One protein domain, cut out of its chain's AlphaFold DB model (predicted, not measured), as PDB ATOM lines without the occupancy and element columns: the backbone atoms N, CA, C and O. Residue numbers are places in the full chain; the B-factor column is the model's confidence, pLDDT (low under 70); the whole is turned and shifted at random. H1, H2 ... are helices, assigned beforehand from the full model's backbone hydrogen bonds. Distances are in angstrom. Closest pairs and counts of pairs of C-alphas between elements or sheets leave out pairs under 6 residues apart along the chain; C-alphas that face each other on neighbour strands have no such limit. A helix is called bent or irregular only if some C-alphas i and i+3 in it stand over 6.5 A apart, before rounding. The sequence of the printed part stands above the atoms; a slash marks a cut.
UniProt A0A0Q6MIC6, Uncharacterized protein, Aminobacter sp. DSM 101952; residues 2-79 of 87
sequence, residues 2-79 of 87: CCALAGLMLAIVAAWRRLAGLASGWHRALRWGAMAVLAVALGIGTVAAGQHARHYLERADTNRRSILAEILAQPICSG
ATOM      1  N   CYS A   2     -34.877  49.118   4.208       59.03
ATOM      2  CA  CYS A   2     -36.244  48.644   3.957       59.03
ATOM      3  C   CYS A   2     -36.552  48.303   2.484       59.03
ATOM      4  O   CYS A   2     -37.214  47.304   2.220       59.03
ATOM      5  N   CYS A   3     -36.031  49.068   1.518       57.72
ATOM      6  CA  CYS A   3     -36.301  48.829   0.093       57.72
ATOM      7  C   CYS A   3     -35.708  47.504  -0.419       57.72
ATOM      8  O   CYS A   3     -36.343  46.805  -1.204       57.72
ATOM      9  N   ALA A   4     -34.524  47.121   0.068       66.19
ATOM     10  CA  ALA A   4     -33.897  45.842  -0.270       66.19
ATOM     11  C   ALA A   4     -34.686  44.654   0.313       66.19
ATOM     12  O   ALA A   4     -34.903  43.657  -0.371       66.19
ATOM     13  N   LEU A   5     -35.185  44.794   1.546       72.56
ATOM     14  CA  LEU A   5     -36.064  43.813   2.192       72.56
ATOM     15  C   LEU A   5     -37.405  43.657   1.459       72.56
ATOM     16  O   LEU A   5     -37.868  42.533   1.263       72.56
ATOM     17  N   ALA A   6     -38.002  44.762   1.005       72.50
ATOM     18  CA  ALA A   6     -39.227  44.732   0.209       72.50
ATOM     19  C   ALA A   6     -39.009  44.028  -1.144       72.50
ATOM     20  O   ALA A   6     -39.811  43.178  -1.533       72.50
ATOM     21  N   GLY A   7     -37.893  44.318  -1.824       79.38
ATOM     22  CA  GLY A   7     -37.511  43.642  -3.067       79.38
ATOM     23  C   GLY A   7     -37.299  42.136  -2.882       79.38
ATOM     24  O   GLY A   7     -37.817  41.342  -3.666       79.38
ATOM     25  N   LEU A   8     -36.614  41.736  -1.805       78.38
ATOM     26  CA  LEU A   8     -36.396  40.328  -1.462       78.38
ATOM     27  C   LEU A   8     -37.725  39.594  -1.214       78.38
ATOM     28  O   LEU A   8     -37.943  38.512  -1.756       78.38
ATOM     29  N   MET A   9     -38.639  40.195  -0.446       79.38
ATOM     30  CA  MET A   9     -39.955  39.607  -0.169       79.38
ATOM     31  C   MET A   9     -40.791  39.436  -1.440       79.38
ATOM     32  O   MET A   9     -41.379  38.374  -1.651       79.38
ATOM     33  N   LEU A  10     -40.799  40.435  -2.328       80.50
ATOM     34  CA  LEU A  10     -41.493  40.341  -3.614       80.50
ATOM     35  C   LEU A  10     -40.908  39.233  -4.501       80.50
ATOM     36  O   LEU A  10     -41.667  38.478  -5.112       80.50
ATOM     37  N   ALA A  11     -39.579  39.091  -4.532       81.81
ATOM     38  CA  ALA A  11     -38.909  38.033  -5.284       81.81
ATOM     39  C   ALA A  11     -39.266  36.632  -4.756       81.81
ATOM     40  O   ALA A  11     -39.590  35.742  -5.548       81.81
ATOM     41  N   ILE A  12     -39.285  36.450  -3.430       82.62
ATOM     42  CA  ILE A  12     -39.671  35.187  -2.780       82.62
ATOM     43  C   ILE A  12     -41.129  34.836  -3.107       82.62
ATOM     44  O   ILE A  12     -41.419  33.712  -3.523       82.62
ATOM     45  N   VAL A  13     -42.048  35.800  -2.988       80.44
ATOM     46  CA  VAL A  13     -43.472  35.592  -3.305       80.44
ATOM     47  C   VAL A  13     -43.669  35.255  -4.787       80.44
ATOM     48  O   VAL A  13     -44.449  34.358  -5.116       80.44
ATOM     49  N   ALA A  14     -42.958  35.925  -5.696       80.25
ATOM     50  CA  ALA A  14     -43.045  35.661  -7.131       80.25
ATOM     51  C   ALA A  14     -42.525  34.260  -7.501       80.25
ATOM     52  O   ALA A  14     -43.175  33.543  -8.271       80.25
ATOM     53  N   ALA A  15     -41.394  33.845  -6.920       80.38
ATOM     54  CA  ALA A  15     -40.845  32.504  -7.098       80.38
ATOM     55  C   ALA A  15     -41.816  31.433  -6.583       80.38
ATOM     56  O   ALA A  15     -42.089  30.446  -7.272       80.38
ATOM     57  N   TRP A  16     -42.421  31.669  -5.418       75.31
ATOM     58  CA  TRP A  16     -43.380  30.740  -4.837       75.31
ATOM     59  C   TRP A  16     -44.664  30.630  -5.668       75.31
ATOM     60  O   TRP A  16     -45.140  29.523  -5.914       75.31
ATOM     61  N   ARG A  17     -45.196  31.741  -6.193       73.69
ATOM     62  CA  ARG A  17     -46.367  31.721  -7.091       73.69
ATOM     63  C   ARG A  17     -46.117  30.902  -8.359       73.69
ATOM     64  O   ARG A  17     -47.012  30.176  -8.789       73.69
ATOM     65  N   ARG A  18     -44.912  30.987  -8.936       72.62
ATOM     66  CA  ARG A  18     -44.518  30.164 -10.094       72.62
ATOM     67  C   ARG A  18     -44.490  28.675  -9.756       72.62
ATOM     68  O   ARG A  18     -45.033  27.878 -10.512       72.62
ATOM     69  N   LEU A  19     -43.913  28.310  -8.613       68.75
ATOM     70  CA  LEU A  19     -43.836  26.915  -8.163       68.75
ATOM     71  C   LEU A  19     -45.213  26.349  -7.780       68.75
ATOM     72  O   LEU A  19     -45.514  25.197  -8.076       68.75
ATOM     73  N   ALA A  20     -46.077  27.171  -7.183       65.19
ATOM     74  CA  ALA A  20     -47.447  26.808  -6.831       65.19
ATOM     75  C   ALA A  20     -48.322  26.524  -8.063       65.19
ATOM     76  O   ALA A  20     -49.108  25.580  -8.046       65.19
ATOM     77  N   GLY A  21     -48.164  27.309  -9.136       63.94
ATOM     78  CA  GLY A  21     -48.909  27.125 -10.388       63.94
ATOM     79  C   GLY A  21     -48.571  25.825 -11.127       63.94
ATOM     80  O   GLY A  21     -49.419  25.292 -11.833       63.94
ATOM     81  N   LEU A  22     -47.366  25.285 -10.920       64.19
ATOM     82  CA  LEU A  22     -46.918  24.012 -11.501       64.19
ATOM     83  C   LEU A  22     -47.375  22.785 -10.691       64.19
ATOM     84  O   LEU A  22     -47.353  21.668 -11.199       64.19
ATOM     85  N   ALA A  23     -47.809  22.978  -9.443       61.84
ATOM     86  CA  ALA A  23     -48.138  21.916  -8.493       61.84
ATOM     87  C   ALA A  23     -49.655  21.784  -8.251       61.84
ATOM     88  O   ALA A  23     -50.085  21.494  -7.134       61.84
ATOM     89  N   SER A  24     -50.480  21.990  -9.284       58.97
ATOM     90  CA  SER A  24     -51.952  22.067  -9.190       58.97
ATOM     91  C   SER A  24     -52.655  20.793  -8.677       58.97
ATOM     92  O   SER A  24     -53.837  20.844  -8.351       58.97
ATOM     93  N   GLY A  25     -51.944  19.671  -8.498       57.62
ATOM     94  CA  GLY A  25     -52.437  18.483  -7.776       57.62
ATOM     95  C   GLY A  25     -52.165  18.478  -6.259       57.62
ATOM     96  O   GLY A  25     -52.773  17.712  -5.516       57.62
ATOM     97  N   TRP A  26     -51.284  19.352  -5.758       58.09
ATOM     98  CA  TRP A  26     -50.691  19.310  -4.410       58.09
ATOM     99  C   TRP A  26     -51.227  20.415  -3.476       58.09
ATOM    100  O   TRP A  26     -50.542  20.917  -2.581       58.09
ATOM    101  N   HIS A  27     -52.485  20.820  -3.666       66.38
ATOM    102  CA  HIS A  27     -53.080  21.996  -3.013       66.38
ATOM    103  C   HIS A  27     -53.060  21.968  -1.477       66.38
ATOM    104  O   HIS A  27     -53.009  23.024  -0.846       66.38
ATOM    105  N   ARG A  28     -53.109  20.789  -0.846       65.62
ATOM    106  CA  ARG A  28     -53.166  20.697   0.621       65.62
ATOM    107  C   ARG A  28     -51.815  21.023   1.265       65.62
ATOM    108  O   ARG A  28     -51.780  21.830   2.187       65.62
ATOM    109  N   ALA A  29     -50.711  20.472   0.756       68.00
ATOM    110  CA  ALA A  29     -49.381  20.748   1.309       68.00
ATOM    111  C   ALA A  29     -48.935  22.190   1.040       68.00
ATOM    112  O   ALA A  29     -48.365  22.823   1.922       68.00
ATOM    113  N   LEU A  30     -49.275  22.748  -0.127       73.12
ATOM    114  CA  LEU A  30     -49.017  24.158  -0.423       73.12
ATOM    115  C   LEU A  30     -49.792  25.107   0.493       73.12
ATOM    116  O   LEU A  30     -49.227  26.097   0.953       73.12
ATOM    117  N   ARG A  31     -51.058  24.801   0.804       75.88
ATOM    118  CA  ARG A  31     -51.844  25.595   1.763       75.88
ATOM    119  C   ARG A  31     -51.241  25.535   3.163       75.88
ATOM    120  O   ARG A  31     -51.095  26.579   3.787       75.88
ATOM    121  N   TRP A  32     -50.844  24.354   3.636       79.44
ATOM    122  CA  TRP A  32     -50.171  24.222   4.933       79.44
ATOM    123  C   TRP A  32     -48.811  24.927   4.960       79.44
ATOM    124  O   TRP A  32     -48.522  25.631   5.923       79.44
ATOM    125  N   GLY A  33     -48.020  24.828   3.888       78.69
ATOM    126  CA  GLY A  33     -46.753  25.548   3.755       78.69
ATOM    127  C   GLY A  33     -46.932  27.068   3.766       78.69
ATOM    128  O   GLY A  33     -46.205  27.769   4.464       78.69
ATOM    129  N   ALA A  34     -47.943  27.584   3.063       79.44
ATOM    130  CA  ALA A  34     -48.271  29.009   3.070       79.44
ATOM    131  C   ALA A  34     -48.708  29.496   4.462       79.44
ATOM    132  O   ALA A  34     -48.250  30.543   4.916       79.44
ATOM    133  N   MET A  35     -49.541  28.721   5.167       81.62
ATOM    134  CA  MET A  35     -49.960  29.045   6.536       81.62
ATOM    135  C   MET A  35     -48.784  29.007   7.516       81.62
ATOM    136  O   MET A  35     -48.685  29.880   8.373       81.62
ATOM    137  N   ALA A  36     -47.868  28.045   7.369       82.56
ATOM    138  CA  ALA A  36     -46.667  27.960   8.192       82.56
ATOM    139  C   ALA A  36     -45.756  29.178   7.988       82.56
ATOM    140  O   ALA A  36     -45.318  29.784   8.964       82.56
ATOM    141  N   VAL A  37     -45.521  29.599   6.740       85.00
ATOM    142  CA  VAL A  37     -44.714  30.801   6.478       85.00
ATOM    143  C   VAL A  37     -45.405  32.063   6.975       85.00
ATOM    144  O   VAL A  37     -44.738  32.911   7.560       85.00
ATOM    145  N   LEU A  38     -46.725  32.185   6.813       82.50
ATOM    146  CA  LEU A  38     -47.466  33.315   7.371       82.50
ATOM    147  C   LEU A  38     -47.349  33.358   8.899       82.50
ATOM    148  O   LEU A  38     -47.086  34.421   9.455       82.50
ATOM    149  N   ALA A  39     -47.486  32.217   9.576       81.75
ATOM    150  CA  ALA A  39     -47.340  32.129  11.027       81.75
ATOM    151  C   ALA A  39     -45.930  32.526  11.488       81.75
ATOM    152  O   ALA A  39     -45.789  33.292  12.441       81.75
ATOM    153  N   VAL A  40     -44.888  32.070  10.785       81.94
ATOM    154  CA  VAL A  40     -43.496  32.452  11.070       81.94
ATOM    155  C   VAL A  40     -43.274  33.945  10.827       81.94
ATOM    156  O   VAL A  40     -42.708  34.623  11.681       81.94
ATOM    157  N   ALA A  41     -43.755  34.481   9.704       80.69
ATOM    158  CA  ALA A  41     -43.636  35.901   9.385       80.69
ATOM    159  C   ALA A  41     -44.348  36.779  10.424       80.69
ATOM    160  O   ALA A  41     -43.790  37.784  10.860       80.69
ATOM    161  N   LEU A  42     -45.543  36.375  10.866       80.50
ATOM    162  CA  LEU A  42     -46.270  37.051  11.937       80.50
ATOM    163  C   LEU A  42     -45.518  36.963  13.266       80.50
ATOM    164  O   LEU A  42     -45.385  37.981  13.931       80.50
ATOM    165  N   GLY A  43     -44.984  35.796  13.634       78.69
ATOM    166  CA  GLY A  43     -44.215  35.621  14.871       78.69
ATOM    167  C   GLY A  43     -42.939  36.467  14.909       78.69
ATOM    168  O   GLY A  43     -42.662  37.143  15.897       78.69
ATOM    169  N   ILE A  44     -42.174  36.492  13.817       75.75
ATOM    170  CA  ILE A  44     -40.982  37.345  13.708       75.75
ATOM    171  C   ILE A  44     -41.391  38.825  13.728       75.75
ATOM    172  O   ILE A  44     -40.777  39.632  14.429       75.75
ATOM    173  N   GLY A  45     -42.453  39.176  12.997       74.44
ATOM    174  CA  GLY A  45     -42.986  40.533  12.938       74.44
ATOM    175  C   GLY A  45     -43.462  41.053  14.294       74.44
ATOM    176  O   GLY A  45     -43.177  42.200  14.629       74.44
ATOM    177  N   THR A  46     -44.126  40.228  15.106       75.62
ATOM    178  CA  THR A  46     -44.596  40.622  16.444       75.62
ATOM    179  C   THR A  46     -43.451  40.789  17.434       75.62
ATOM    180  O   THR A  46     -43.458  41.756  18.195       75.62
ATOM    181  N   VAL A  47     -42.440  39.915  17.404       74.62
ATOM    182  CA  VAL A  47     -41.241  40.061  18.247       74.62
ATOM    183  C   VAL A  47     -40.495  41.350  17.901       74.62
ATOM    184  O   VAL A  47     -40.177  42.135  18.796       74.62
ATOM    185  N   ALA A  48     -40.273  41.609  16.610       73.81
ATOM    186  CA  ALA A  48     -39.641  42.842  16.153       73.81
ATOM    187  C   ALA A  48     -40.478  44.081  16.523       73.81
ATOM    188  O   ALA A  48     -39.946  45.052  17.058       73.81
ATOM    189  N   ALA A  49     -41.799  44.038  16.327       73.69
ATOM    190  CA  ALA A  49     -42.688  45.132  16.711       73.69
ATOM    191  C   ALA A  49     -42.661  45.400  18.226       73.69
ATOM    192  O   ALA A  49     -42.609  46.558  18.635       73.69
ATOM    193  N   GLY A  50     -42.632  44.356  19.060       74.00
ATOM    194  CA  GLY A  50     -42.551  44.488  20.516       74.00
ATOM    195  C   GLY A  50     -41.241  45.125  20.990       74.00
ATOM    196  O   GLY A  50     -41.265  46.002  21.855       74.00
ATOM    197  N   GLN A  51     -40.110  44.747  20.382       71.69
ATOM    198  CA  GLN A  51     -38.804  45.362  20.666       71.69
ATOM    199  C   GLN A  51     -38.821  46.873  20.390       71.69
ATOM    200  O   GLN A  51     -38.371  47.665  21.215       71.69
ATOM    201  N   HIS A  52     -39.419  47.293  19.272       79.19
ATOM    202  CA  HIS A  52     -39.501  48.710  18.911       79.19
ATOM    203  C   HIS A  52     -40.553  49.467  19.735       79.19
ATOM    204  O   HIS A  52     -40.338  50.627  20.091       79.19
ATOM    205  N   ALA A  53     -41.672  48.823  20.083       78.81
ATOM    206  CA  ALA A  53     -42.730  49.431  20.886       78.81
ATOM    207  C   ALA A  53     -42.228  49.848  22.274       78.81
ATOM    208  O   ALA A  53     -42.586  50.922  22.754       78.81
ATOM    209  N   ARG A  54     -41.349  49.046  22.892       80.88
ATOM    210  CA  ARG A  54     -40.746  49.381  24.188       80.88
ATOM    211  C   ARG A  54     -39.921  50.670  24.133       80.88
ATOM    212  O   ARG A  54     -40.033  51.488  25.038       80.88
ATOM    213  N   HIS A  55     -39.155  50.888  23.065       81.94
ATOM    214  CA  HIS A  55     -38.403  52.134  22.889       81.94
ATOM    215  C   HIS A  55     -39.300  53.348  22.650       81.94
ATOM    216  O   HIS A  55     -39.019  54.423  23.174       81.94
ATOM    217  N   TYR A  56     -40.392  53.195  21.894       82.00
ATOM    218  CA  TYR A  56     -41.340  54.299  21.744       82.00
ATOM    219  C   TYR A  56     -42.080  54.613  23.039       82.00
ATOM    220  O   TYR A  56     -42.346  55.780  23.292       82.00
ATOM    221  N   LEU A  57     -42.387  53.607  23.864       86.25
ATOM    222  CA  LEU A  57     -42.968  53.816  25.191       86.25
ATOM    223  C   LEU A  57     -42.031  54.637  26.085       86.25
ATOM    224  O   LEU A  57     -42.462  55.617  26.681       86.25
ATOM    225  N   GLU A  58     -40.748  54.284  26.120       86.75
ATOM    226  CA  GLU A  58     -39.731  54.978  26.918       86.75
ATOM    227  C   GLU A  58     -39.505  56.431  26.459       86.75
ATOM    228  O   GLU A  58     -39.443  57.349  27.283       86.75
ATOM    229  N   ARG A  59     -39.462  56.677  25.143       83.38
ATOM    230  CA  ARG A  59     -39.375  58.044  24.600       83.38
ATOM    231  C   ARG A  59     -40.649  58.847  24.820       83.38
ATOM    232  O   ARG A  59     -40.564  60.026  25.140       83.38
ATOM    233  N   ALA A  60     -41.813  58.225  24.647       88.81
ATOM    234  CA  ALA A  60     -43.106  58.867  24.863       88.81
ATOM    235  C   ALA A  60     -43.247  59.355  26.312       88.81
ATOM    236  O   ALA A  60     -43.664  60.493  26.530       88.81
ATOM    237  N   ASP A  61     -42.829  58.530  27.277       90.31
ATOM    238  CA  ASP A  61     -42.790  58.881  28.700       90.31
ATOM    239  C   ASP A  61     -41.816  60.042  28.969       90.31
ATOM    240  O   ASP A  61     -42.203  61.075  29.520       90.31
ATOM    241  N   THR A  62     -40.585  59.943  28.451       90.94
ATOM    242  CA  THR A  62     -39.548  60.983  28.592       90.94
ATOM    243  C   THR A  62     -39.973  62.328  27.988       90.94
ATOM    244  O   THR A  62     -39.793  63.381  28.602       90.94
ATOM    245  N   ASN A  63     -40.574  62.310  26.797       86.31
ATOM    246  CA  ASN A  63     -40.974  63.513  26.062       86.31
ATOM    247  C   ASN A  63     -42.383  64.011  26.435       86.31
ATOM    248  O   ASN A  63     -42.829  65.018  25.878       86.31
ATOM    249  N   ARG A  64     -43.100  63.315  27.334       88.19
ATOM    250  CA  ARG A  64     -44.532  63.519  27.639       88.19
ATOM    251  C   ARG A  64     -45.402  63.666  26.384       88.19
ATOM    252  O   ARG A  64     -46.273  64.536  26.301       88.19
ATOM    253  N   ARG A  65     -45.149  62.831  25.381       86.06
ATOM    254  CA  ARG A  65     -45.887  62.794  24.110       86.06
ATOM    255  C   ARG A  65     -46.561  61.443  23.951       86.06
ATOM    256  O   ARG A  65     -46.198  60.474  24.603       86.06
ATOM    257  N   SER A  66     -47.559  61.360  23.076       87.88
ATOM    258  CA  SER A  66     -48.133  60.061  22.730       87.88
ATOM    259  C   SER A  66     -47.136  59.234  21.915       87.88
ATOM    260  O   SER A  66     -46.326  59.775  21.161       87.88
ATOM    261  N   ILE A  67     -47.245  57.908  22.009       85.75
ATOM    262  CA  ILE A  67     -46.442  56.961  21.216       85.75
ATOM    263  C   ILE A  67     -46.550  57.273  19.717       85.75
ATOM    264  O   ILE A  67     -45.552  57.270  19.006       85.75
ATOM    265  N   LEU A  68     -47.758  57.595  19.240       85.69
ATOM    266  CA  LEU A  68     -47.989  57.941  17.838       85.69
ATOM    267  C   LEU A  68     -47.263  59.233  17.434       85.69
ATOM    268  O   LEU A  68     -46.694  59.290  16.346       85.69
ATOM    269  N   ALA A  69     -47.251  60.248  18.302       84.69
ATOM    270  CA  ALA A  69     -46.524  61.487  18.044       84.69
ATOM    271  C   ALA A  69     -45.009  61.249  17.963       84.69
ATOM    272  O   ALA A  69     -44.348  61.844  17.119       84.69
ATOM    273  N   GLU A  70     -44.471  60.346  18.784       85.00
ATOM    274  CA  GLU A  70     -43.051  59.980  18.750       85.00
ATOM    275  C   GLU A  70     -42.691  59.154  17.501       85.00
ATOM    276  O   GLU A  70     -41.674  59.416  16.863       85.00
ATOM    277  N   ILE A  71     -43.553  58.214  17.087       83.75
ATOM    278  CA  ILE A  71     -43.381  57.443  15.839       83.75
ATOM    279  C   ILE A  71     -43.344  58.369  14.619       83.75
ATOM    280  O   ILE A  71     -42.527  58.167  13.722       83.75
ATOM    281  N   LEU A  72     -44.231  59.368  14.579       84.81
ATOM    282  CA  LEU A  72     -44.299  60.335  13.482       84.81
ATOM    283  C   LEU A  72     -43.132  61.325  13.503       84.81
ATOM    284  O   LEU A  72     -42.659  61.718  12.441       84.81
ATOM    285  N   ALA A  73     -42.674  61.728  14.691       82.56
ATOM    286  CA  ALA A  73     -41.556  62.650  14.836       82.56
ATOM    287  C   ALA A  73     -40.219  61.998  14.467       82.56
ATOM    288  O   ALA A  73     -39.396  62.636  13.815       82.56
ATOM    289  N   GLN A  74     -39.992  60.745  14.882       79.44
ATOM    290  CA  GLN A  74     -38.710  60.082  14.664       79.44
ATOM    291  C   GLN A  74     -38.846  58.553  14.545       79.44
ATOM    292  O   GLN A  74     -38.624  57.812  15.510       79.44
ATOM    293  N   PRO A  75     -39.176  58.042  13.346       75.12
ATOM    294  CA  PRO A  75     -39.291  56.609  13.126       75.12
ATOM    295  C   PRO A  75     -37.932  55.904  13.279       75.12
ATOM    296  O   PRO A  75     -37.011  56.113  12.490       75.12
ATOM    297  N   ILE A  76     -37.820  54.991  14.249       66.94
ATOM    298  CA  ILE A  76     -36.604  54.203  14.556       66.94
ATOM    299  C   ILE A  76     -36.133  53.376  13.342       66.94
ATOM    300  O   ILE A  76     -34.948  53.103  13.181       66.94
ATOM    301  N   CYS A  77     -37.050  53.023  12.438       64.44
ATOM    302  CA  CYS A  77     -36.754  52.279  11.212       64.44
ATOM    303  C   CYS A  77     -36.044  53.114  10.129       64.44
ATOM    304  O   CYS A  77     -35.518  52.534   9.175       64.44
ATOM    305  N   SER A  78     -36.042  54.444  10.253       62.66
ATOM    306  CA  SER A  78     -35.382  55.350   9.305       62.66
ATOM    307  C   SER A  78     -33.913  55.603   9.638       62.66
ATOM    308  O   SER A  78     -33.207  56.118   8.780       62.66
ATOM    309  N   GLY A  79     -33.457  55.186  10.827       53.22
ATOM    310  CA  GLY A  79     -32.053  55.137  11.232       53.22
ATOM    311  C   GLY A  79     -31.223  56.347  10.809       53.22
ATOM    312  O   GLY A  79     -30.422  56.235   9.886       53.22
TER     313      GLY A  79
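This is residues 2 to 79 of the 87 residues of an uncharacterized protein of Aminobacter sp. DSM 101952 (UniProt A0A0Q6MIC6). One long helix, H2, makes the length of an open, bracket-like frame; H1 folds back from one of its ends and runs along it at a distance, while the short H3 packs crosswise on H2 near the other end. H1 and H2 come near each other just beside their link, and the space between them is otherwise open, with the two ends of the printed part coming to 10.6 A of each other, C-alpha to C-alpha. The printed part has 78 residues with three named helices, in the order H1, H2, H3, and no named strand; the class is all helix. It is extended, with a radius of gyration of the C-alphas of 18.4 A, and its outline is a rod spanning 58 by 22 by 14 A.

The longest helix is H2, residues 27 to 63. H3, residues 67 to 73, touches H2, and of H2 residues 56 to 60 alone take part. The closest C-alphas of these two helices are those of Ala 60 and Ile 67, 5.3 A apart. Their lines are about perpendicular, at 83 degrees. H1, residues 2 to 22, is close to H2 but not clearly touching it, with 1 pair of C-alphas within 8 A, those of Ala 20 and Leu 30 at 7.1 A. H1 and H2 run opposite ways at a shallow tilt of 14 degrees, and their centres are 19.0 A apart. H1 and H3 are apart. In H3 every pair of O i and N i+4 is within hydrogen-bond range; in H1 16 of 17 such pairs are, and in H2 32 of 33.

H2 has 37 residues and measures 52.1 A from C-alpha 27 at (-53.080, 21.996, -3.013) to C-alpha 63 at (-40.974, 63.513, 26.062). H1 has 21 residues and measures 31.0 A, beginning with C-alpha 2 at (-36.244, 48.644, 3.957). H3 has 7 residues and measures 9.8 A, ending with C-alpha 73 at (-41.556, 62.650, 14.836). No helix is bent.

The two C-alphas farthest apart are those of Gly 25 and Arg 64, at 57.8 A. The links from H1 to H2, 4 residues, and from H2 to H3, 3 residues, are both tight. Residues 3 to 15 of H1, residues 21 to 29, of which 27 to 29 belong to H2, and residues 35 to 51 of H2 stand free. The printed part, residues 2 to 79, has no cut. The mean pLDDT of the printed part is 76.4; 18 residues are under 70, namely 2 to 4, 19 to 29 and 76 to 79.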